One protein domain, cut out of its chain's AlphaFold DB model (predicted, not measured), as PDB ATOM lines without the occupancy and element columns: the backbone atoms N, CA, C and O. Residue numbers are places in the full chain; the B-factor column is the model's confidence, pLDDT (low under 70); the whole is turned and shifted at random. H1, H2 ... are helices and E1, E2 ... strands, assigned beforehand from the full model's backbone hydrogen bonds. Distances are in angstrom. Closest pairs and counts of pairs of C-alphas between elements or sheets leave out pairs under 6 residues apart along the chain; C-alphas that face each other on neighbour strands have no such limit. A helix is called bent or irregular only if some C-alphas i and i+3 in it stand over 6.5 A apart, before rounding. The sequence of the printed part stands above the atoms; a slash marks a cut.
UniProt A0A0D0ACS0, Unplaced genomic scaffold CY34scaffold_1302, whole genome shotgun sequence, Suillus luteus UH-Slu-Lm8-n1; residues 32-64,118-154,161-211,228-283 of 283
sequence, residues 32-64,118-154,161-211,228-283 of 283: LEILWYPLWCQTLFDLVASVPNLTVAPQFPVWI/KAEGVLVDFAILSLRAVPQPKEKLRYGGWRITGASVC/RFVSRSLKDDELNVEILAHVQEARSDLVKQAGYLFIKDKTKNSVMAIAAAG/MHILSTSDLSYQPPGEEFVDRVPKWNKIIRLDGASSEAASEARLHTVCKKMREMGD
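Overview. This is residues 32 to 64, 118 to 154, 161 to 211 and 228 to 283 of the 283 residues of an uncharacterized protein of Suillus luteus UH-Slu-Lm8-n1 (UniProt A0A0D0ACS0). A sharply bent three-strand sheet, E1 E2 E3, has three helices, H1, H2 and H4, packed on it, and the strand E4 runs through the middle of the model between H2 and H4. H3 packs on H2 on the side away from E4, and the hairpin of E2 and E3 makes one end of the longest axis. The printed part has 177 residues, with four named helices and four named strands in the order H1 E1 E2 E3 H2 E4 H3 H4; the sheet is antiparallel, in the order E1, E2, E3. The class is mixed, helices and strands. The whole is only just compact, close to loose, with a radius of gyration of the C-alphas of 18.7 A and spans of 60, 44 and 35 A.

Along the chain. H1, residues 33 to 48, begins with C-alpha 33 at (36.252, -26.138, 28.882) and has a kink of 31 degrees near residue 40; it is irregular, but only just, with C-alphas 35 and 38 6.7 A apart. E1, residues 54 to 64, bends by 83 degrees at residue 58. E2, residues 121 to 135, 32.0 A long, bends by 95 degrees at residue 125. E3 is residues 146 to 154. H2, residues 169 to 197, is the longest helix at 42.1 A. E4 is residues 203 to 210, H3 residues 228 to 232. H4, residues 264 to 282, 26.6 A, ends with C-alpha 282 at (35.274, -16.800, 56.879).

Arrangement. In the strongly twisted sheet, N 57 and O 127 of E1 and E2 are 2.8 A apart, within hydrogen-bond range. In the hairpin of E2 and E3, N 130 and O 152 are 2.8 A apart, also within range. H1 and H4 on one face of the sheet make two layers, helices over one face of a sheet. H2 and H4 lie on the same face, at heights of 10.1 A and 8.9 A over the sheet. H1 touches H4 with residues 47 to 48 alone, at a steep tilt of 65 degrees; their closest C-alphas, of Leu 47 and Cys 275, are 6.2 A apart. E4 pairs with no named strand; its closest C-alpha to H2 is that of Ala 208, 5.1 A from that of Ala 183. H2 touches H3 with residues 189 to 196 alone, closest at the C-alphas of Gly 192 and Met 228, 4.9 A. H2 and H4 are apart. Every O i to N i+4 pair is within hydrogen-bond range in H2, H3 and H4; in H1 9 of 12 are.

Size, cuts and confidence. The farthest C-alphas, of Lys 138 and Asp 170, are 61.8 A apart. Three cuts leave out residues 65 to 117, 155 to 160 and 212 to 227, with C-alpha gaps of 10.4 A, 23.5 A and 28.3 A. The link from H3 to H4, residues 233 to 263, is long. The mean pLDDT of the printed part is 89.6; residues 118 to 119, 139 to 143, 234 to 242, 261 to 262 and 283 are under 70.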
ATOM      1  N   LEU A  32      35.125 -27.800  24.449       97.19
ATOM      2  CA  LEU A  32      35.884 -26.764  25.133       97.19
ATOM      3  C   LEU A  32      35.438 -26.641  26.589       97.19
ATOM      4  O   LEU A  32      34.254 -26.780  26.907       97.19
ATOM      5  N   GLU A  33      36.406 -26.331  27.441       96.06
ATOM      6  CA  GLU A  33      36.252 -26.138  28.882       96.06
ATOM      7  C   GLU A  33      35.387 -24.930  29.233       96.06
ATOM      8  O   GLU A  33      34.480 -25.046  30.047       96.06
ATOM      9  N   ILE A  34      35.574 -23.807  28.535       96.75
ATOM     10  CA  ILE A  34      34.830 -22.561  28.772       96.75
ATOM     11  C   ILE A  34      33.305 -22.735  28.697       96.75
ATOM     12  O   ILE A  34      32.555 -22.007  29.337       96.75
ATOM     13  N   LEU A  35      32.813 -23.728  27.952       97.75
ATOM     14  CA  LEU A  35      31.375 -23.987  27.842       97.75
ATOM     15  C   LEU A  35      30.803 -24.741  29.051       97.75
ATOM     16  O   LEU A  35      29.586 -24.840  29.177       97.75
ATOM     17  N   TRP A  36      31.659 -25.200  29.965       97.38
ATOM     18  CA  TRP A  36      31.291 -25.711  31.284       97.38
ATOM     19  C   TRP A  36      31.226 -24.617  32.357       97.38
ATOM     20  O   TRP A  36      30.625 -24.845  33.406       97.38
ATOM     21  N   TYR A  37      31.780 -23.426  32.099       97.62
ATOM     22  CA  TYR A  37      31.768 -22.321  33.061       97.62
ATOM     23  C   TYR A  37      30.356 -21.897  33.486       97.62
ATOM     24  O   TYR A  37      30.183 -21.689  34.679       97.62
ATOM     25  N   PRO A  38      29.329 -21.798  32.610       96.44
ATOM     26  CA  PRO A  38      27.987 -21.397  33.046       96.44
ATOM     27  C   PRO A  38      27.429 -22.267  34.181       96.44
ATOM     28  O   PRO A  38      26.982 -21.729  35.192       96.44
ATOM     29  N   LEU A  39      27.563 -23.594  34.055       95.25
ATOM     30  CA  LEU A  39      27.139 -24.560  35.073       95.25
ATOM     31  C   LEU A  39      27.860 -24.334  36.407       95.25
ATOM     32  O   LEU A  39      27.235 -24.299  37.468       95.25
ATOM     33  N   TRP A  40      29.184 -24.185  36.356       96.62
ATOM     34  CA  TRP A  40      30.007 -24.002  37.550       96.62
ATOM     35  C   TRP A  40      29.812 -22.630  38.189       96.62
ATOM     36  O   TRP A  40      29.627 -22.564  39.399       96.62
ATOM     37  N   CYS A  41      29.743 -21.558  37.398       96.12
ATOM     38  CA  CYS A  41      29.366 -20.223  37.857       96.12
ATOM     39  C   CYS A  41      28.062 -20.281  38.646       96.12
ATOM     40  O   CYS A  41      28.041 -19.897  39.812       96.12
ATOM     41  N   GLN A  42      26.990 -20.789  38.028       94.38
ATOM     42  CA  GLN A  42      25.675 -20.858  38.657       94.38
ATOM     43  C   GLN A  42      25.740 -21.647  39.969       94.38
ATOM     44  O   GLN A  42      25.358 -21.126  41.013       94.38
ATOM     45  N   THR A  43      26.341 -22.839  39.937       93.56
ATOM     46  CA  THR A  43      26.515 -23.698  41.119       93.56
ATOM     47  C   THR A  43      27.234 -22.981  42.261       93.56
ATOM     48  O   THR A  43      26.822 -23.087  43.415       93.56
ATOM     49  N   LEU A  44      28.311 -22.248  41.965       95.69
ATOM     50  CA  LEU A  44      29.094 -21.534  42.973       95.69
ATOM     51  C   LEU A  44      28.365 -20.295  43.499       95.69
ATOM     52  O   LEU A  44      28.441 -20.026  44.695       95.69
ATOM     53  N   PHE A  45      27.640 -19.562  42.649       94.62
ATOM     54  CA  PHE A  45      26.806 -18.440  43.092       94.62
ATOM     55  C   PHE A  45      25.683 -18.918  44.013       94.62
ATOM     56  O   PHE A  45      25.479 -18.331  45.074       94.62
ATOM     57  N   ASP A  46      25.019 -20.021  43.671       91.00
ATOM     58  CA  ASP A  46      23.973 -20.611  44.509       91.00
ATOM     59  C   ASP A  46      24.532 -21.115  45.841       91.00
ATOM     60  O   ASP A  46      23.928 -20.910  46.895       91.00
ATOM     61  N   LEU A  47      25.731 -21.709  45.813       91.25
ATOM     62  CA  LEU A  47      26.433 -22.194  47.000       91.25
ATOM     63  C   LEU A  47      26.649 -21.093  48.051       91.25
ATOM     64  O   LEU A  47      26.628 -21.386  49.251       91.25
ATOM     65  N   VAL A  48      26.866 -19.847  47.622       93.69
ATOM     66  CA  VAL A  48      27.143 -18.709  48.517       93.69
ATOM     67  C   VAL A  48      26.003 -17.704  48.627       93.69
ATOM     68  O   VAL A  48      26.112 -16.771  49.415       93.69
ATOM     69  N   ALA A  49      24.888 -17.905  47.922       92.44
ATOM     70  CA  ALA A  49      23.790 -16.939  47.846       92.44
ATOM     71  C   ALA A  49      23.236 -16.515  49.221       92.44
ATOM     72  O   ALA A  49      22.760 -15.394  49.387       92.44
ATOM     73  N   SER A  50      23.304 -17.397  50.224       88.88
ATOM     74  CA  SER A  50      22.824 -17.120  51.581       88.88
ATOM     75  C   SER A  50      23.890 -16.551  52.531       88.88
ATOM     76  O   SER A  50      23.620 -16.441  53.726       88.88
ATOM     77  N   VAL A  51      25.115 -16.293  52.064       90.25
ATOM     78  CA  VAL A  51      26.255 -15.881  52.899       90.25
ATOM     79  C   VAL A  51      26.790 -14.538  52.391       90.25
ATOM     80  O   VAL A  51      27.537 -14.506  51.417       90.25
ATOM     81  N   PRO A  52      26.417 -13.411  53.022       91.50
ATOM     82  CA  PRO A  52      26.568 -12.080  52.429       91.50
ATOM     83  C   PRO A  52      28.021 -11.620  52.258       91.50
ATOM     84  O   PRO A  52      28.287 -10.724  51.463       91.50
ATOM     85  N   ASN A  53      28.956 -12.200  53.010       93.69
ATOM     86  CA  ASN A  53      30.378 -11.874  52.952       93.69
ATOM     87  C   ASN A  53      31.183 -12.793  52.025       93.69
ATOM     88  O   ASN A  53      32.392 -12.598  51.902       93.69
ATOM     89  N   LEU A  54      30.550 -13.784  51.388       95.00
ATOM     90  CA  LEU A  54      31.202 -14.639  50.403       95.00
ATOM     91  C   LEU A  54      30.893 -14.152  48.986       95.00
ATOM     92  O   LEU A  54      29.746 -13.869  48.653       95.00
ATOM     93  N   THR A  55      31.914 -14.089  48.134       96.56
ATOM     94  CA  THR A  55      31.757 -13.714  46.722       96.56
ATOM     95  C   THR A  55      32.511 -14.662  45.802       96.56
ATOM     96  O   THR A  55      33.589 -15.145  46.153       96.56
ATOM     97  N   VAL A  56      31.940 -14.936  44.630       97.62
ATOM     98  CA  VAL A  56      32.555 -15.765  43.587       97.62
ATOM     99  C   VAL A  56      33.384 -14.873  42.668       97.62
ATOM    100  O   VAL A  56      32.886 -13.877  42.146       97.62
ATOM    101  N   ALA A  57      34.634 -15.255  42.437       97.75
ATOM    102  CA  ALA A  57      35.570 -14.577  41.554       97.75
ATOM    103  C   ALA A  57      36.054 -15.545  40.457       97.75
ATOM    104  O   ALA A  57      36.914 -16.388  40.729       97.75
ATOM    105  N   PRO A  58      35.505 -15.466  39.233       97.19
ATOM    106  CA  PRO A  58      36.028 -16.198  38.083       97.19
ATOM    107  C   PRO A  58      37.432 -15.712  37.702       97.19
ATOM    108  O   PRO A  58      37.713 -14.521  37.814       97.19
ATOM    109  N   GLN A  59      38.282 -16.620  37.217       95.25
ATOM    110  CA  GLN A  59      39.644 -16.339  36.740       95.25
ATOM    111  C   GLN A  59      40.480 -15.546  37.755       95.25
ATOM    112  O   GLN A  59      41.115 -14.541  37.434       95.25
ATOM    113  N   PHE A  60      40.444 -15.973  39.018       95.25
ATOM    114  CA  PHE A  60      41.060 -15.228  40.108       95.25
ATOM    115  C   PHE A  60      42.589 -15.417  40.127       95.25
ATOM    116  O   PHE A  60      43.061 -16.558  40.146       95.25
ATOM    117  N   PRO A  61      43.390 -14.336  40.176       93.94
ATOM    118  CA  PRO A  61      44.842 -14.442  40.259       93.94
ATOM    119  C   PRO A  61      45.289 -14.788  41.682       93.94
ATOM    120  O   PRO A  61      45.298 -13.942  42.583       93.94
ATOM    121  N   VAL A  62      45.712 -16.036  41.895       91.81
ATOM    122  CA  VAL A  62      46.313 -16.451  43.176       91.81
ATOM    123  C   VAL A  62      47.755 -15.961  43.305       91.81
ATOM    124  O   VAL A  62      48.177 -15.593  44.405       91.81
ATOM    125  N   TRP A  63      48.475 -15.852  42.187       86.94
ATOM    126  CA  TRP A  63      49.833 -15.315  42.118       86.94
ATOM    127  C   TRP A  63      50.015 -14.465  40.862       86.94
ATOM    128  O   TRP A  63      49.547 -14.847  39.792       86.94
ATOM    129  N   ILE A  64      50.696 -13.330  41.000       81.62
ATOM    130  CA  ILE A  64      51.083 -12.461  39.884       81.62
ATOM    131  C   ILE A  64      52.601 -12.373  39.945       81.62
ATOM    132  O   ILE A  64      53.139 -11.902  40.951       81.62
ATOM    133  N   LYS A 118      52.439  -8.414  29.981       57.47
ATOM    134  CA  LYS A 118      53.126  -9.705  30.079       57.47
ATOM    135  C   LYS A 118      53.164 -10.298  31.492       57.47
ATOM    136  O   LYS A 118      53.953 -11.204  31.704       57.47
ATOM    137  N   ALA A 119      52.363  -9.825  32.451       58.22
ATOM    138  CA  ALA A 119      52.372 -10.432  33.782       58.22
ATOM    139  C   ALA A 119      51.936 -11.906  33.701       58.22
ATOM    140  O   ALA A 119      50.753 -12.206  33.515       58.22
ATOM    141  N   GLU A 120      52.890 -12.832  33.813       74.62
ATOM    142  CA  GLU A 120      52.593 -14.255  33.925       74.62
ATOM    143  C   GLU A 120      51.914 -14.493  35.283       74.62
ATOM    144  O   GLU A 120      52.498 -14.350  36.358       74.62
ATOM    145  N   GLY A 121      50.613 -14.769  35.240       81.88
ATOM    146  CA  GLY A 121      49.789 -14.992  36.421       81.88
ATOM    147  C   GLY A 121      49.401 -16.455  36.563       81.88
ATOM    148  O   GLY A 121      49.102 -17.133  35.581       81.88
ATOM    149  N   VAL A 122      49.331 -16.931  37.804       87.19
ATOM    150  CA  VAL A 122      48.654 -18.192  38.115       87.19
ATOM    151  C   VAL A 122      47.196 -17.855  38.390       87.19
ATOM    152  O   VAL A 122      46.859 -17.296  39.438       87.19
ATOM    153  N   LEU A 123      46.347 -18.171  37.417       94.06
ATOM    154  CA  LEU A 123      44.901 -18.009  37.504       94.06
ATOM    155  C   LEU A 123      44.263 -19.339  37.901       94.06
ATOM    156  O   LEU A 123      44.682 -20.397  37.435       94.06
ATOM    157  N   VAL A 124      43.251 -19.267  38.759       96.75
ATOM    158  CA  VAL A 124      42.328 -20.378  39.021       96.75
ATOM    159  C   VAL A 124      41.006 -20.097  38.313       96.75
ATOM    160  O   VAL A 124      40.600 -18.934  38.244       96.75
ATOM    161  N   ASP A 125      40.312 -21.125  37.818       97.94
ATOM    162  CA  ASP A 125      39.040 -20.927  37.106       97.94
ATOM    163  C   ASP A 125      38.014 -20.187  37.964       97.94
ATOM    164  O   ASP A 125      37.372 -19.249  37.489       97.94
ATOM    165  N   PHE A 126      37.901 -20.554  39.246       98.44
ATOM    166  CA  PHE A 126      37.114 -19.803  40.220       98.44
ATOM    167  C   PHE A 126      37.758 -19.787  41.606       98.44
ATOM    168  O   PHE A 126      38.325 -20.773  42.075       98.44
ATOM    169  N   ALA A 127      37.564 -18.682  42.315       98.25
ATOM    170  CA  ALA A 127      37.788 -18.586  43.748       98.25
ATOM    171  C   ALA A 127      36.513 -18.124  44.460       98.25
ATOM    172  O   ALA A 127      35.716 -17.374  43.902       98.25
ATOM    173  N   ILE A 128      36.338 -18.533  45.717       97.88
ATOM    174  CA  ILE A 128      35.377 -17.898  46.628       97.88
ATOM    175  C   ILE A 128      36.156 -17.139  47.687       97.88
ATOM    176  O   ILE A 128      37.004 -17.712  48.376       97.88
ATOM    177  N   LEU A 129      35.853 -15.851  47.814       97.19
ATOM    178  CA  LEU A 129      36.494 -14.940  48.752       97.19
ATOM    179  C   LEU A 129      35.568 -14.689  49.941       97.19
ATOM    180  O   LEU A 129      34.398 -14.387  49.728       97.19
ATOM    181  N   SER A 130      36.093 -14.749  51.165       96.44
ATOM    182  CA  SER A 130      35.475 -14.134  52.343       96.44
ATOM    183  C   SER A 130      35.972 -12.706  52.493       96.44
ATOM    184  O   SER A 130      37.181 -12.463  52.563       96.44
ATOM    185  N   LEU A 131      35.037 -11.759  52.530       95.56
ATOM    186  CA  LEU A 131      35.296 -10.333  52.656       95.56
ATOM    187  C   LEU A 131      34.899  -9.845  54.048       95.56
ATOM    188  O   LEU A 131      33.770 -10.022  54.493       95.56
ATOM    189  N   ARG A 132      35.808  -9.146  54.722       94.94
ATOM    190  CA  ARG A 132      35.482  -8.349  55.906       94.94
ATOM    191  C   ARG A 132      35.340  -6.907  55.469       94.94
ATOM    192  O   ARG A 132      36.210  -6.391  54.769       94.94
ATOM    193  N   ALA A 133      34.250  -6.265  55.860       93.62
ATOM    194  CA  ALA A 133      33.960  -4.902  55.451       93.62
ATOM    195  C   ALA A 133      33.295  -4.109  56.574       93.62
ATOM    196  O   ALA A 133      32.581  -4.663  57.408       93.62
ATOM    197  N   VAL A 134      33.516  -2.798  56.573       92.38
ATOM    198  CA  VAL A 134      32.837  -1.848  57.459       92.38
ATOM    199  C   VAL A 134      32.047  -0.842  56.622       92.38
ATOM    200  O   VAL A 134      32.589  -0.340  55.631       92.38
ATOM    201  N   PRO A 135      30.789  -0.522  56.980       90.94
ATOM    202  CA  PRO A 135      30.035   0.513  56.287       90.94
ATOM    203  C   PRO A 135      30.759   1.858  56.362       90.94
ATOM    204  O   PRO A 135      31.241   2.259  57.425       90.94
ATOM    205  N   GLN A 136      30.802   2.581  55.248       87.25
ATOM    206  CA  GLN A 136      31.328   3.939  55.173       87.25
ATOM    207  C   GLN A 136      30.250   4.894  54.652       87.25
ATOM    208  O   GLN A 136      30.142   5.127  53.450       87.25
ATOM    209  N   PRO A 137      29.452   5.495  55.554       77.75
ATOM    210  CA  PRO A 137      28.322   6.339  55.171       77.75
ATOM    211  C   PRO A 137      28.717   7.712  54.599       77.75
ATOM    212  O   PRO A 137      27.843   8.440  54.143       77.75
ATOM    213  N   LYS A 138      29.999   8.099  54.663       72.62
ATOM    214  CA  LYS A 138      30.472   9.460  54.345       72.62
ATOM    215  C   LYS A 138      31.481   9.545  53.193       72.62
ATOM    216  O   LYS A 138      31.877  10.652  52.842       72.62
ATOM    217  N   GLU A 139      31.907   8.424  52.611       61.34
ATOM    218  CA  GLU A 139      32.798   8.444  51.443       61.34
ATOM    219  C   GLU A 139      32.003   8.445  50.133       61.34
ATOM    220  O   GLU A 139      30.863   7.982  50.074       61.34
ATOM    221  N   LYS A 140      32.606   9.015  49.078       62.97
ATOM    222  CA  LYS A 140      32.012   9.137  47.740       62.97
ATOM    223  C   LYS A 140      31.427   7.778  47.323       62.97
ATOM    224  O   LYS A 140      32.139   6.779  47.326       62.97
ATOM    225  N   LEU A 141      30.154   7.773  46.912       61.06
ATOM    226  CA  LEU A 141      29.310   6.619  46.530       61.06
ATOM    227  C   LEU A 141      29.946   5.593  45.563       61.06
ATOM    228  O   LEU A 141      29.385   4.522  45.342       61.06
ATOM    229  N   ARG A 142      31.116   5.900  44.994       68.69
ATOM    230  CA  ARG A 142      31.862   5.086  44.033       68.69
ATOM    231  C   ARG A 142      32.190   3.675  44.536       68.69
ATOM    232  O   ARG A 142      32.278   2.768  43.719       68.69
ATOM    233  N   TYR A 143      32.338   3.480  45.847       69.62
ATOM    234  CA  TYR A 143      32.750   2.199  46.444       69.62
ATOM    235  C   TYR A 143      31.593   1.388  47.049       69.62
ATOM    236  O   TYR A 143      31.802   0.533  47.906       69.62
ATOM    237  N   GLY A 144      30.346   1.679  46.660       83.06
ATOM    238  CA  GLY A 144      29.175   0.930  47.134       83.06
ATOM    239  C   GLY A 144      28.876   1.086  48.632       83.06
ATOM    240  O   GLY A 144      28.051   0.350  49.164       83.06
ATOM    241  N   GLY A 145      29.527   2.035  49.317       87.00
ATOM    242  CA  GLY A 145      29.294   2.346  50.731       87.00
ATOM    243  C   GLY A 145      29.974   1.406  51.732       87.00
ATOM    244  O   GLY A 145      29.650   1.458  52.919       87.00
ATOM    245  N   TRP A 146      30.915   0.566  51.290       89.69
ATOM    246  CA  TRP A 146      31.651  -0.361  52.152       89.69
ATOM    247  C   TRP A 146      33.156  -0.202  51.970       89.69
ATOM    248  O   TRP A 146      33.659  -0.180  50.852       89.69
ATOM    249  N   ARG A 147      33.892  -0.178  53.083       90.19
ATOM    250  CA  ARG A 147      35.348  -0.316  53.081       90.19
ATOM    251  C   ARG A 147      35.717  -1.747  53.410       90.19
ATOM    252  O   ARG A 147      35.456  -2.204  54.523       90.19
ATOM    253  N   ILE A 148      36.364  -2.425  52.471       92.81
ATOM    254  CA  ILE A 148      36.916  -3.761  52.695       92.81
ATOM    255  C   ILE A 148      38.114  -3.644  53.647       92.81
ATOM    256  O   ILE A 148      39.064  -2.914  53.383       92.81
ATOM    257  N   THR A 149      38.055  -4.340  54.778       94.38
ATOM    258  CA  THR A 149      39.109  -4.402  55.803       94.38
ATOM    259  C   THR A 149      39.898  -5.708  55.754       94.38
ATOM    260  O   THR A 149      40.933  -5.834  56.403       94.38
ATOM    261  N   GLY A 150      39.433  -6.689  54.980       94.12
ATOM    262  CA  GLY A 150      40.178  -7.905  54.693       94.12
ATOM    263  C   GLY A 150      39.504  -8.745  53.619       94.12
ATOM    264  O   GLY A 150      38.291  -8.678  53.439       94.12
ATOM    265  N   ALA A 151      40.301  -9.550  52.931       95.25
ATOM    266  CA  ALA A 151      39.836 -10.538  51.973       95.25
ATOM    267  C   ALA A 151      40.657 -11.817  52.153       95.25
ATOM    268  O   ALA A 151      41.870 -11.748  52.346       95.25
ATOM    269  N   SER A 152      40.004 -12.975  52.102       95.50
ATOM    270  CA  SER A 152      40.647 -14.284  52.237       95.50
ATOM    271  C   SER A 152      40.036 -15.263  51.248       95.50
ATOM    272  O   SER A 152      38.820 -15.308  51.093       95.50
ATOM    273  N   VAL A 153      40.863 -16.062  50.573       97.06
ATOM    274  CA  VAL A 153      40.377 -17.110  49.667       97.06
ATOM    275  C   VAL A 153      39.942 -18.324  50.492       97.06
ATOM    276  O   VAL A 153      40.756 -18.948  51.177       97.06
ATOM    277  N   CYS A 154      38.662 -18.678  50.433       97.12
ATOM    278  CA  CYS A 154      38.087 -19.812  51.163       97.12
ATOM    279  C   CYS A 154      38.060 -21.090  50.320       97.12
ATOM    280  O   CYS A 154      38.302 -22.176  50.849       97.12
ATOM    281  N   ARG A 161      37.943 -29.492  30.963       97.00
ATOM    282  CA  ARG A 161      36.960 -29.966  29.978       97.00
ATOM    283  C   ARG A 161      36.474 -31.383  30.302       97.00
ATOM    284  O   ARG A 161      37.181 -32.200  30.895       97.00
ATOM    285  N   PHE A 162      35.276 -31.711  29.832       98.06
ATOM    286  CA  PHE A 162      34.813 -33.094  29.852       98.06
ATOM    287  C   PHE A 162      35.694 -33.986  28.958       98.06
ATOM    288  O   PHE A 162      36.381 -33.504  28.057       98.06
ATOM    289  N   VAL A 163      35.657 -35.294  29.174       97.94
ATOM    290  CA  VAL A 163      36.383 -36.270  28.348       97.94
ATOM    291  C   VAL A 163      35.701 -36.480  26.991       97.94
ATOM    292  O   VAL A 163      34.657 -35.887  26.703       97.94
ATOM    293  N   SER A 164      36.282 -37.304  26.114       97.06
ATOM    294  CA  SER A 164      35.665 -37.580  24.813       97.06
ATOM    295  C   SER A 164      34.250 -38.153  24.967       97.06
ATOM    296  O   SER A 164      34.020 -39.131  25.673       97.06
ATOM    297  N   ARG A 165      33.293 -37.576  24.229       95.44
ATOM    298  CA  ARG A 165      31.874 -37.982  24.239       95.44
ATOM    299  C   ARG A 165      31.618 -39.348  23.595       95.44
ATOM    300  O   ARG A 165      30.477 -39.799  23.582       95.44
ATOM    301  N   SER A 166      32.630 -39.948  22.966       96.75
ATOM    302  CA  SER A 166      32.541 -41.299  22.406       96.75
ATOM    303  C   SER A 166      32.822 -42.389  23.438       96.75
ATOM    304  O   SER A 166      32.420 -43.525  23.206       96.75
ATOM    305  N   LEU A 167      33.507 -42.047  24.535       97.38
ATOM    306  CA  LEU A 167      33.873 -42.986  25.591       97.38
ATOM    307  C   LEU A 167      32.637 -43.429  26.366       97.38
ATOM    308  O   LEU A 167      31.674 -42.672  26.523       97.38
ATOM    309  N   LYS A 168      32.679 -44.663  26.861       96.69
ATOM    310  CA  LYS A 168      31.602 -45.278  27.637       96.69
ATOM    311  C   LYS A 168      32.180 -46.030  28.829       96.69
ATOM    312  O   LYS A 168      33.366 -46.346  28.846       96.69
ATOM    313  N   ASP A 169      31.319 -46.292  29.806       95.44
ATOM    314  CA  ASP A 169      31.560 -47.220  30.911       95.44
ATOM    315  C   ASP A 169      32.932 -47.033  31.589       95.44
ATOM    316  O   ASP A 169      33.222 -45.953  32.110       95.44
ATOM    317  N   ASP A 170      33.773 -48.064  31.601       97.25
ATOM    318  CA  ASP A 170      35.055 -48.051  32.307       97.25
ATOM    319  C   ASP A 170      36.065 -47.086  31.682       97.25
ATOM    320  O   ASP A 170      36.727 -46.349  32.413       97.25
ATOM    321  N   GLU A 171      36.138 -47.015  30.350       97.94
ATOM    322  CA  GLU A 171      37.022 -46.068  29.656       97.94
ATOM    323  C   GLU A 171      36.645 -44.623  29.996       97.94
ATOM    324  O   GLU A 171      37.505 -43.788  30.277       97.94
ATOM    325  N   LEU A 172      35.339 -44.337  30.042       96.75
ATOM    326  CA  LEU A 172      34.829 -43.035  30.453       96.75
ATOM    327  C   LEU A 172      35.249 -42.704  31.892       96.75
ATOM    328  O   LEU A 172      35.692 -41.589  32.164       96.75
ATOM    329  N   ASN A 173      35.122 -43.661  32.812       96.94
ATOM    330  CA  ASN A 173      35.476 -43.467  34.217       96.94
ATOM    331  C   ASN A 173      36.981 -43.243  34.421       96.94
ATOM    332  O   ASN A 173      37.361 -42.399  35.237       96.94
ATOM    333  N   VAL A 174      37.828 -43.972  33.686       98.06
ATOM    334  CA  VAL A 174      39.292 -43.822  33.723       98.06
ATOM    335  C   VAL A 174      39.700 -42.426  33.263       98.06
ATOM    336  O   VAL A 174      40.432 -41.738  33.972       98.06
ATOM    337  N   GLU A 175      39.169 -41.967  32.134       98.38
ATOM    338  CA  GLU A 175      39.503 -40.647  31.592       98.38
ATOM    339  C   GLU A 175      38.959 -39.511  32.474       98.38
ATOM    340  O   GLU A 175      39.636 -38.504  32.684       98.38
ATOM    341  N   ILE A 176      37.758 -39.662  33.056       98.31
ATOM    342  CA  ILE A 176      37.219 -38.670  34.005       98.31
ATOM    343  C   ILE A 176      38.139 -38.563  35.220       98.31
ATOM    344  O   ILE A 176      38.423 -37.458  35.687       98.31
ATOM    345  N   LEU A 177      38.605 -39.700  35.742       98.25
ATOM    346  CA  LEU A 177      39.543 -39.720  36.856       98.25
ATOM    347  C   LEU A 177      40.855 -39.020  36.488       98.25
ATOM    348  O   LEU A 177      41.353 -38.260  37.314       98.25
ATOM    349  N   ALA A 178      41.378 -39.231  35.278       98.31
ATOM    350  CA  ALA A 178      42.593 -38.575  34.800       98.31
ATOM    351  C   ALA A 178      42.440 -37.044  34.755       98.31
ATOM    352  O   ALA A 178      43.210 -36.342  35.406       98.31
ATOM    353  N   HIS A 179      41.389 -36.521  34.112       98.50
ATOM    354  CA  HIS A 179      41.130 -35.073  34.068       98.50
ATOM    355  C   HIS A 179      40.904 -34.466  35.463       98.50
ATOM    356  O   HIS A 179      41.409 -33.388  35.772       98.50
ATOM    357  N   VAL A 180      40.163 -35.153  36.344       98.44
ATOM    358  CA  VAL A 180      40.002 -34.687  37.732       98.44
ATOM    359  C   VAL A 180      41.348 -34.708  38.459       98.44
ATOM    360  O   VAL A 180      41.610 -33.820  39.265       98.44
ATOM    361  N   GLN A 181      42.215 -35.687  38.195       98.38
ATOM    362  CA  GLN A 181      43.545 -35.748  38.795       98.38
ATOM    363  C   GLN A 181      44.445 -34.599  38.325       98.38
ATOM    364  O   GLN A 181      45.152 -34.034  39.158       98.38
ATOM    365  N   GLU A 182      44.366 -34.199  37.055       98.12
ATOM    366  CA  GLU A 182      45.029 -32.990  36.547       98.12
ATOM    367  C   GLU A 182      44.562 -31.741  37.309       98.12
ATOM    368  O   GLU A 182      45.389 -31.035  37.886       98.12
ATOM    369  N   ALA A 183      43.244 -31.529  37.435       98.38
ATOM    370  CA  ALA A 183      42.697 -30.417  38.224       98.38
ATOM    371  C   ALA A 183      43.165 -30.436  39.690       98.38
ATOM    372  O   ALA A 183      43.483 -29.395  40.259       98.38
ATOM    373  N   ARG A 184      43.248 -31.615  40.324       98.31
ATOM    374  CA  ARG A 184      43.768 -31.745  41.699       98.31
ATOM    375  C   ARG A 184      45.222 -31.305  41.805       98.31
ATOM    376  O   ARG A 184      45.578 -30.632  42.770       98.31
ATOM    377  N   SER A 185      46.056 -31.717  40.853       97.19
ATOM    378  CA  SER A 185      47.469 -31.347  40.816       97.19
ATOM    379  C   SER A 185      47.653 -29.841  40.631       97.19
ATOM    380  O   SER A 185      48.494 -29.252  41.311       97.19
ATOM    381  N   ASP A 186      46.845 -29.208  39.782       97.25
ATOM    382  CA  ASP A 186      46.876 -27.755  39.591       97.25
ATOM    383  C   ASP A 186      46.406 -27.008  40.848       97.25
ATOM    384  O   ASP A 186      47.094 -26.097  41.310       97.25
ATOM    385  N   LEU A 187      45.335 -27.474  41.502       98.19
ATOM    386  CA  LEU A 187      44.851 -26.908  42.770       98.19
ATOM    387  C   LEU A 187      45.876 -26.989  43.900       98.19
ATOM    388  O   LEU A 187      45.955 -26.075  44.716       98.19
ATOM    389  N   VAL A 188      46.671 -28.062  43.970       97.94
ATOM    390  CA  VAL A 188      47.755 -28.177  44.962       97.94
ATOM    391  C   VAL A 188      48.815 -27.098  44.736       97.94
ATOM    392  O   VAL A 188      49.228 -26.444  45.694       97.94
ATOM    393  N   LYS A 189      49.201 -26.842  43.480       96.00
ATOM    394  CA  LYS A 189      50.142 -25.760  43.146       96.00
ATOM    395  C   LYS A 189      49.547 -24.385  43.461       96.00
ATOM    396  O   LYS A 189      50.195 -23.571  44.113       96.00
ATOM    397  N   GLN A 190      48.302 -24.139  43.050       97.19
ATOM    398  CA  GLN A 190      47.579 -22.887  43.311       97.19
ATOM    399  C   GLN A 190      47.420 -22.619  44.818       97.19
ATOM    400  O   GLN A 190      47.641 -21.497  45.274       97.19
ATOM    401  N   ALA A 191      47.105 -23.648  45.613       97.62
ATOM    402  CA  ALA A 191      47.071 -23.560  47.071       97.62
ATOM    403  C   ALA A 191      48.461 -23.260  47.657       97.62
ATOM    404  O   ALA A 191      48.572 -22.456  48.579       97.62
ATOM    405  N   GLY A 192      49.521 -23.848  47.094       95.94
ATOM    406  CA  GLY A 192      50.902 -23.544  47.463       95.94
ATOM    407  C   GLY A 192      51.227 -22.059  47.299       95.94
ATOM    408  O   GLY A 192      51.660 -21.421  48.257       95.94
ATOM    409  N   TYR A 193      50.929 -21.481  46.132       95.31
ATOM    410  CA  TYR A 193      51.073 -20.038  45.901       95.31
ATOM    411  C   TYR A 193      50.248 -19.195  46.877       95.31
ATOM    412  O   TYR A 193      50.751 -18.215  47.432       95.31
ATOM    413  N   LEU A 194      48.998 -19.593  47.137       95.62
ATOM    414  CA  LEU A 194      48.137 -18.918  48.104       95.62
ATOM    415  C   LEU A 194      48.763 -18.904  49.507       95.62
ATOM    416  O   LEU A 194      48.758 -17.866  50.162       95.62
ATOM    417  N   PHE A 195      49.329 -20.021  49.968       95.69
ATOM    418  CA  PHE A 195      49.977 -20.111  51.279       95.69
ATOM    419  C   PHE A 195      51.323 -19.381  51.337       95.69
ATOM    420  O   PHE A 195      51.685 -18.851  52.389       95.69
ATOM    421  N   ILE A 196      52.081 -19.326  50.241       92.75
ATOM    422  CA  ILE A 196      53.299 -18.503  50.164       92.75
ATOM    423  C   ILE A 196      52.930 -17.025  50.335       92.75
ATOM    424  O   ILE A 196      53.519 -16.340  51.172       92.75
ATOM    425  N   LYS A 197      51.900 -16.563  49.610       91.56
ATOM    426  CA  LYS A 197      51.395 -15.184  49.660       91.56
ATOM    427  C   LYS A 197      50.796 -14.821  51.019       91.56
ATOM    428  O   LYS A 197      51.073 -13.748  51.548       91.56
ATOM    429  N   ASP A 198      49.979 -15.704  51.584       93.00
ATOM    430  CA  ASP A 198      49.342 -15.526  52.887       93.00
ATOM    431  C   ASP A 198      49.940 -16.494  53.915       93.00
ATOM    432  O   ASP A 198      49.534 -17.652  54.057       93.00
ATOM    433  N   LYS A 199      50.918 -15.990  54.675       92.94
ATOM    434  CA  LYS A 199      51.610 -16.748  55.729       92.94
ATOM    435  C   LYS A 199      50.693 -17.144  56.890       92.94
ATOM    436  O   LYS A 199      51.027 -18.073  57.617       92.94
ATOM    437  N   THR A 200      49.562 -16.459  57.070       93.25
ATOM    438  CA  THR A 200      48.617 -16.729  58.165       93.25
ATOM    439  C   THR A 200      47.612 -17.819  57.814       93.25
ATOM    440  O   THR A 200      47.009 -18.428  58.700       93.25
ATOM    441  N   LYS A 201      47.445 -18.106  56.521       95.19
ATOM    442  CA  LYS A 201      46.528 -19.129  56.047       95.19
ATOM    443  C   LYS A 201      47.137 -20.526  56.183       95.19
ATOM    444  O   LYS A 201      48.180 -20.842  55.608       95.19
ATOM    445  N   ASN A 202      46.414 -21.377  56.912       96.19
ATOM    446  CA  ASN A 202      46.796 -22.767  57.179       96.19
ATOM    447  C   ASN A 202      46.025 -23.784  56.334       96.19
ATOM    448  O   ASN A 202      46.437 -24.940  56.247       96.19
ATOM    449  N   SER A 203      44.910 -23.388  55.721       97.12
ATOM    450  CA  SER A 203      44.142 -24.261  54.837       97.12
ATOM    451  C   SER A 203      43.282 -23.490  53.837       97.12
ATOM    452  O   SER A 203      42.991 -22.294  53.992       97.12
ATOM    453  N   VAL A 204      42.887 -24.198  52.782       97.69
ATOM    454  CA  VAL A 204      41.928 -23.743  51.775       97.69
ATOM    455  C   VAL A 204      41.092 -24.930  51.305       97.69
ATOM    456  O   VAL A 204      41.570 -26.068  51.243       97.69
ATOM    457  N   MET A 205      39.815 -24.700  51.010       98.00
ATOM    458  CA  MET A 205      39.002 -25.709  50.338       98.00
ATOM    459  C   MET A 205      39.354 -25.763  48.852       98.00
ATOM    460  O   MET A 205      39.735 -24.757  48.260       98.00
ATOM    461  N   ALA A 206      39.180 -26.927  48.235       98.38
ATOM    462  CA  ALA A 206      39.426 -27.110  46.812       98.38
ATOM    463  C   ALA A 206      38.332 -27.975  46.169       98.38
ATOM    464  O   ALA A 206      37.916 -28.975  46.765       98.38
ATOM    465  N   ILE A 207      37.892 -27.618  44.960       98.44
ATOM    466  CA  ILE A 207      37.054 -28.451  44.086       98.44
ATOM    467  C   ILE A 207      37.787 -28.680  42.767       98.44
ATOM    468  O   ILE A 207      38.053 -27.738  42.032       98.44
ATOM    469  N   ALA A 208      38.061 -29.945  42.464       98.62
ATOM    470  CA  ALA A 208      38.593 -30.393  41.184       98.62
ATOM    471  C   ALA A 208      37.455 -30.974  40.340       98.62
ATOM    472  O   ALA A 208      36.734 -31.862  40.817       98.62
ATOM    473  N   ALA A 209      37.307 -30.509  39.103       98.44
ATOM    474  CA  ALA A 209      36.202 -30.882  38.230       98.44
ATOM    475  C   ALA A 209      36.636 -31.262  36.808       98.44
ATOM    476  O   ALA A 209      37.647 -30.791  36.302       98.44
ATOM    477  N   ALA A 210      35.833 -32.105  36.159       98.19
ATOM    478  CA  ALA A 210      35.919 -32.451  34.743       98.19
ATOM    479  C   ALA A 210      34.499 -32.500  34.154       98.19
ATOM    480  O   ALA A 210      33.738 -33.452  34.372       98.19
ATOM    481  N   GLY A 211      34.103 -31.447  33.439       96.94
ATOM    482  CA  GLY A 211      32.698 -31.233  33.080       96.94
ATOM    483  C   GLY A 211      31.790 -31.212  34.325       96.94
ATOM    484  O   GLY A 211      32.035 -30.403  35.216       96.94
ATOM    485  N   MET A 228      55.268 -26.099  48.180       93.12
ATOM    486  CA  MET A 228      55.529 -24.694  48.511       93.12
ATOM    487  C   MET A 228      57.014 -24.343  48.408       93.12
ATOM    488  O   MET A 228      57.344 -23.306  47.841       93.12
ATOM    489  N   HIS A 229      57.903 -25.203  48.909       88.62
ATOM    490  CA  HIS A 229      59.341 -24.997  48.800       88.62
ATOM    491  C   HIS A 229      59.782 -24.903  47.334       88.62
ATOM    492  O   HIS A 229      60.434 -23.929  46.964       88.62
ATOM    493  N   ILE A 230      59.352 -25.836  46.478       89.25
ATOM    494  CA  ILE A 230      59.656 -25.826  45.039       89.25
ATOM    495  C   ILE A 230      59.164 -24.530  44.387       89.25
ATOM    496  O   ILE A 230      59.940 -23.862  43.708       89.25
ATOM    497  N   LEU A 231      57.909 -24.135  44.623       89.81
ATOM    498  CA  LEU A 231      57.333 -22.908  44.054       89.81
ATOM    499  C   LEU A 231      58.065 -21.647  44.532       89.81
ATOM    500  O   LEU A 231      58.238 -20.695  43.777       89.81
ATOM    501  N   SER A 232      58.525 -21.652  45.779       85.81
ATOM    502  CA  SER A 232      59.242 -20.534  46.383       85.81
ATOM    503  C   SER A 232      60.711 -20.426  45.982       85.81
ATOM    504  O   SER A 232      61.339 -19.432  46.305       85.81
ATOM    505  N   THR A 233      61.281 -21.399  45.261       79.06
ATOM    506  CA  THR A 233      62.677 -21.292  44.781       79.06
ATOM    507  C   THR A 233      62.894 -20.109  43.835       79.06
ATOM    508  O   THR A 233      64.021 -19.659  43.661       79.06
ATOM    509  N   SER A 234      61.815 -19.575  43.260       67.44
ATOM    510  CA  SER A 234      61.822 -18.334  42.475       67.44
ATOM    511  C   SER A 234      61.685 -17.064  43.336       67.44
ATOM    512  O   SER A 234      61.795 -15.960  42.815       67.44
ATOM    513  N   ASP A 235      61.447 -17.201  44.644       67.12
ATOM    514  CA  ASP A 235      61.271 -16.120  45.617       67.12
ATOM    515  C   ASP A 235      62.414 -16.140  46.648       67.12
ATOM    516  O   ASP A 235      62.452 -16.956  47.571       67.12
ATOM    517  N   LEU A 236      63.345 -15.191  46.512       60.88
ATOM    518  CA  LEU A 236      64.524 -15.054  47.380       60.88
ATOM    519  C   LEU A 236      64.180 -14.835  48.869       60.88
ATOM    520  O   LEU A 236      65.052 -14.985  49.724       60.88
ATOM    521  N   SER A 237      62.936 -14.469  49.201       65.50
ATOM    522  CA  SER A 237      62.501 -14.203  50.577       65.50
ATOM    523  C   SER A 237      62.031 -15.448  51.344       65.50
ATOM    524  O   SER A 237      61.787 -15.372  52.555       65.50
ATOM    525  N   TYR A 238      61.898 -16.599  50.677       68.19
ATOM    526  CA  TYR A 238      61.446 -17.830  51.317       68.19
ATOM    527  C   TYR A 238      62.599 -18.584  51.980       68.19
ATOM    528  O   TYR A 238      63.566 -18.980  51.334       68.19
ATOM    529  N   GLN A 239      62.465 -18.849  53.281       63.78
ATOM    530  CA  GLN A 239      63.382 -19.722  54.009       63.78
ATOM    531  C   GLN A 239      62.716 -21.076  54.280       63.78
ATOM    532  O   GLN A 239      61.666 -21.111  54.932       63.78
ATOM    533  N   PRO A 240      63.295 -22.193  53.805       63.53
ATOM    534  CA  PRO A 240      62.769 -23.515  54.101       63.53
ATOM    535  C   PRO A 240      62.919 -23.829  55.602       63.53
ATOM    536  O   PRO A 240      63.979 -23.570  56.175       63.53
ATOM    537  N   PRO A 241      61.909 -24.418  56.265       63.38
ATOM    538  CA  PRO A 241      62.117 -25.053  57.566       63.38
ATOM    539  C   PRO A 241      63.121 -26.219  57.451       63.38
ATOM    540  O   PRO A 241      63.107 -26.956  56.476       63.38
ATOM    541  N   GLY A 242      64.003 -26.398  58.437       67.56
ATOM    542  CA  GLY A 242      65.133 -27.344  58.380       67.56
ATOM    543  C   GLY A 242      64.810 -28.849  58.465       67.56
ATOM    544  O   GLY A 242      65.690 -29.613  58.847       67.56
ATOM    545  N   GLU A 243      63.586 -29.288  58.156       72.56
ATOM    546  CA  GLU A 243      63.148 -30.696  58.226       72.56
ATOM    547  C   GLU A 243      62.896 -31.292  56.827       72.56
ATOM    548  O   GLU A 243      62.704 -30.560  55.858       72.56
ATOM    549  N   GLU A 244      62.881 -32.627  56.708       74.94
ATOM    550  CA  GLU A 244      62.578 -33.319  55.446       74.94
ATOM    551  C   GLU A 244      61.186 -32.945  54.907       74.94
ATOM    552  O   GLU A 244      60.151 -33.148  55.547       74.94
ATOM    553  N   PHE A 245      61.163 -32.418  53.683       71.12
ATOM    554  CA  PHE A 245      59.954 -32.008  52.983       71.12
ATOM    555  C   PHE A 245      59.342 -33.187  52.228       71.12
ATOM    556  O   PHE A 245      59.733 -33.476  51.098       71.12
ATOM    557  N   VAL A 246      58.355 -33.854  52.822       82.88
ATOM    558  CA  VAL A 246      57.515 -34.816  52.095       82.88
ATOM    559  C   VAL A 246      56.078 -34.318  52.098       82.88
ATOM    560  O   VAL A 246      55.477 -34.145  53.160       82.88
ATOM    561  N   ASP A 247      55.526 -34.102  50.904       87.44
ATOM    562  CA  ASP A 247      54.119 -33.745  50.760       87.44
ATOM    563  C   ASP A 247      53.221 -34.916  51.159       87.44
ATOM    564  O   ASP A 247      53.417 -36.069  50.763       87.44
ATOM    565  N   ARG A 248      52.181 -34.597  51.923       91.88
ATOM    566  CA  ARG A 248      51.061 -35.494  52.173       91.88
ATOM    567  C   ARG A 248      50.033 -35.269  51.081       91.88
ATOM    568  O   ARG A 248      49.604 -34.150  50.822       91.88
ATOM    569  N   VAL A 249      49.588 -36.352  50.455       91.75
ATOM    570  CA  VAL A 249      48.533 -36.267  49.442       91.75
ATOM    571  C   VAL A 249      47.237 -35.793  50.117       91.75
ATOM    572  O   VAL A 249      46.755 -36.483  51.023       91.75
ATOM    573  N   PRO A 250      46.632 -34.664  49.688       95.06
ATOM    574  CA  PRO A 250      45.370 -34.214  50.256       95.06
ATOM    575  C   PRO A 250      44.289 -35.290  50.128       95.06
ATOM    576  O   PRO A 250      44.182 -35.984  49.112       95.06
ATOM    577  N   LYS A 251      43.450 -35.431  51.156       97.00
ATOM    578  CA  LYS A 251      42.388 -36.442  51.163       97.00
ATOM    579  C   LYS A 251      41.189 -35.979  50.334       97.00
ATOM    580  O   LYS A 251      40.283 -35.319  50.840       97.00
ATOM    581  N   TRP A 252      41.179 -36.362  49.062       97.56
ATOM    582  CA  TRP A 252      40.093 -36.063  48.129       97.56
ATOM    583  C   TRP A 252      38.873 -36.965  48.328       97.56
ATOM    584  O   TRP A 252      38.982 -38.178  48.515       97.56
ATOM    585  N   ASN A 253      37.683 -36.377  48.225       96.75
ATOM    586  CA  ASN A 253      36.423 -37.114  48.236       96.75
ATOM    587  C   ASN A 253      36.250 -37.951  46.956       96.75
ATOM    588  O   ASN A 253      36.769 -37.605  45.892       96.75
ATOM    589  N   LYS A 254      35.427 -39.006  47.015       96.44
ATOM    590  CA  LYS A 254      35.041 -39.776  45.819       96.44
ATOM    591  C   LYS A 254      34.431 -38.857  44.756       96.44
ATOM    592  O   LYS A 254      33.596 -38.020  45.100       96.44
ATOM    593  N   ILE A 255      34.802 -39.049  43.492       96.75
ATOM    594  CA  ILE A 255      34.221 -38.311  42.366       96.75
ATOM    595  C   ILE A 255      32.719 -38.600  42.284       96.75
ATOM    596  O   ILE A 255      32.295 -39.755  42.362       96.75
ATOM    597  N   ILE A 256      31.917 -37.546  42.153       94.75
ATOM    598  CA  ILE A 256      30.471 -37.626  41.930       94.75
ATOM    599  C   ILE A 256      30.076 -36.704  40.783       94.75
ATOM    600  O   ILE A 256      30.826 -35.803  40.420       94.75
ATOM    601  N   ARG A 257      28.891 -36.929  40.222       92.88
ATOM    602  CA  ARG A 257      28.317 -36.086  39.178       92.88
ATOM    603  C   ARG A 257      27.374 -35.052  39.792       92.88
ATOM    604  O   ARG A 257      26.578 -35.400  40.666       92.88
ATOM    605  N   LEU A 258      27.460 -33.814  39.325       88.88
ATOM    606  CA  LEU A 258      26.692 -32.680  39.833       88.88
ATOM    607  C   LEU A 258      25.181 -32.807  39.559       88.88
ATOM    608  O   LEU A 258      24.382 -32.532  40.442       88.88
ATOM    609  N   ASP A 259      24.803 -33.273  38.366       78.38
ATOM    610  CA  ASP A 259      23.434 -33.261  37.817       78.38
ATOM    611  C   ASP A 259      22.789 -34.661  37.674       78.38
ATOM    612  O   ASP A 259      21.782 -34.830  36.984       78.38
ATOM    613  N   GLY A 260      23.378 -35.701  38.273       73.94
ATOM    614  CA  GLY A 260      22.873 -37.074  38.165       73.94
ATOM    615  C   GLY A 260      21.746 -37.370  39.158       73.94
ATOM    616  O   GLY A 260      21.922 -37.159  40.347       73.94
ATOM    617  N   ALA A 261      20.627 -37.956  38.717       66.25
ATOM    618  CA  ALA A 261      19.488 -38.274  39.599       66.25
ATOM    619  C   ALA A 261      19.853 -39.184  40.794       66.25
ATOM    620  O   ALA A 261      19.314 -39.038  41.886       66.25
ATOM    621  N   SER A 262      20.796 -40.115  40.609       69.19
ATOM    622  CA  SER A 262      21.303 -40.977  41.687       69.19
ATOM    623  C   SER A 262      22.352 -40.300  42.577       69.19
ATOM    624  O   SER A 262      22.675 -40.818  43.644       69.19
ATOM    625  N   SER A 263      22.900 -39.160  42.148       72.88
ATOM    626  CA  SER A 263      23.936 -38.407  42.854       72.88
ATOM    627  C   SER A 263      23.479 -37.037  43.342       72.88
ATOM    628  O   SER A 263      24.246 -36.400  44.051       72.88
ATOM    629  N   GLU A 264      22.258 -36.602  43.028       77.81
ATOM    630  CA  GLU A 264      21.735 -35.265  43.328       77.81
ATOM    631  C   GLU A 264      21.772 -34.989  44.833       77.81
ATOM    632  O   GLU A 264      22.504 -34.107  45.272       77.81
ATOM    633  N   ALA A 265      21.143 -35.850  45.639       82.75
ATOM    634  CA  ALA A 265      21.163 -35.726  47.098       82.75
ATOM    635  C   ALA A 265      22.587 -35.792  47.686       82.75
ATOM    636  O   ALA A 265      22.915 -35.085  48.639       82.75
ATOM    637  N   ALA A 266      23.466 -36.627  47.118       85.06
ATOM    638  CA  ALA A 266      24.851 -36.739  47.576       85.06
ATOM    639  C   ALA A 266      25.689 -35.503  47.208       85.06
ATOM    640  O   ALA A 266      26.564 -35.096  47.976       85.06
ATOM    641  N   SER A 267      25.435 -34.920  46.037       85.88
ATOM    642  CA  SER A 267      26.080 -33.707  45.544       85.88
ATOM    643  C   SER A 267      25.624 -32.498  46.345       85.88
ATOM    644  O   SER A 267      26.466 -31.770  46.864       85.88
ATOM    645  N   GLU A 268      24.319 -32.354  46.558       86.88
ATOM    646  CA  GLU A 268      23.724 -31.308  47.386       86.88
ATOM    647  C   GLU A 268      24.238 -31.371  48.828       86.88
ATOM    648  O   GLU A 268      24.770 -30.387  49.338       86.88
ATOM    649  N   ALA A 269      24.202 -32.546  49.466       87.31
ATOM    650  CA  ALA A 269      24.728 -32.717  50.822       87.31
ATOM    651  C   ALA A 269      26.221 -32.350  50.917       87.31
ATOM    652  O   ALA A 269      26.684 -31.782  51.916       87.31
ATOM    653  N   ARG A 270      26.998 -32.647  49.867       90.25
ATOM    654  CA  ARG A 270      28.422 -32.312  49.821       90.25
ATOM    655  C   ARG A 270      28.646 -30.819  49.614       90.25
ATOM    656  O   ARG A 270      29.474 -30.254  50.319       90.25
ATOM    657  N   LEU A 271      27.909 -30.181  48.710       90.38
ATOM    658  CA  LEU A 271      27.936 -28.731  48.516       90.38
ATOM    659  C   LEU A 271      27.522 -28.004  49.798       90.38
ATOM    660  O   LEU A 271      28.224 -27.101  50.239       90.38
ATOM    661  N   HIS A 272      26.485 -28.471  50.491       88.69
ATOM    662  CA  HIS A 272      26.099 -27.930  51.792       88.69
ATOM    663  C   HIS A 272      27.231 -28.051  52.827       88.69
ATOM    664  O   HIS A 272      27.514 -27.110  53.568       88.69
ATOM    665  N   THR A 273      27.940 -29.185  52.844       91.38
ATOM    666  CA  THR A 273      29.133 -29.360  53.690       91.38
ATOM    667  C   THR A 273      30.245 -28.372  53.322       91.38
ATOM    668  O   THR A 273      30.897 -27.837  54.216       91.38
ATOM    669  N   VAL A 274      30.453 -28.104  52.027       91.12
ATOM    670  CA  VAL A 274      31.408 -27.090  51.550       91.12
ATOM    671  C   VAL A 274      30.994 -25.697  52.023       91.12
ATOM    672  O   VAL A 274      31.799 -25.021  52.655       91.12
ATOM    673  N   CYS A 275      29.735 -25.296  51.819       91.50
ATOM    674  CA  CYS A 275      29.207 -24.008  52.280       91.50
ATOM    675  C   CYS A 275      29.393 -23.823  53.789       91.50
ATOM    676  O   CYS A 275      29.908 -22.796  54.228       91.50
ATOM    677  N   LYS A 276      29.037 -24.839  54.585       91.00
ATOM    678  CA  LYS A 276      29.199 -24.807  56.041       91.00
ATOM    679  C   LYS A 276      30.656 -24.555  56.440       91.00
ATOM    680  O   LYS A 276      30.917 -23.645  57.219       91.00
ATOM    681  N   LYS A 277      31.596 -25.308  55.865       92.69
ATOM    682  CA  LYS A 277      33.031 -25.139  56.137       92.69
ATOM    683  C   LYS A 277      33.560 -23.773  55.702       92.69
ATOM    684  O   LYS A 277      34.395 -23.206  56.394       92.69
ATOM    685  N   MET A 278      33.084 -23.227  54.582       92.00
ATOM    686  CA  MET A 278      33.494 -21.889  54.144       92.00
ATOM    687  C   MET A 278      33.053 -20.798  55.122       92.00
ATOM    688  O   MET A 278      33.813 -19.860  55.335       92.00
ATOM    689  N   ARG A 279      31.874 -20.929  55.748       87.69
ATOM    690  CA  ARG A 279      31.436 -20.009  56.812       87.69
ATOM    691  C   ARG A 279      32.379 -20.072  58.011       87.69
ATOM    692  O   ARG A 279      32.869 -19.042  58.440       87.69
ATOM    693  N   GLU A 280      32.719 -21.283  58.452       89.75
ATOM    694  CA  GLU A 280      33.658 -21.511  59.563       89.75
ATOM    695  C   GLU A 280      35.074 -20.966  59.285       89.75
ATOM    696  O   GLU A 280      35.794 -20.645  60.221       89.75
ATOM    697  N   MET A 281      35.488 -20.868  58.014       84.44
ATOM    698  CA  MET A 281      36.772 -20.267  57.612       84.44
ATOM    699  C   MET A 281      36.707 -18.748  57.392       84.44
ATOM    700  O   MET A 281      37.755 -18.116  57.238       84.44
ATOM    701  N   GLY A 282      35.503 -18.200  57.226       71.44
ATOM    702  CA  GLY A 282      35.274 -16.800  56.879       71.44
ATOM    703  C   GLY A 282      35.128 -15.874  58.084       71.44
ATOM    704  O   GLY A 282      35.291 -14.666  57.896       71.44
ATOM    705  N   ASP A 283      34.840 -16.441  59.259       59.50
ATOM    706  CA  ASP A 283      34.770 -15.776  60.567       59.50
ATOM    707  C   ASP A 283      36.169 -15.620  61.202       59.50
ATOM    708  O   ASP A 283      36.462 -14.515  61.722       59.50
TER     709      ASP A 283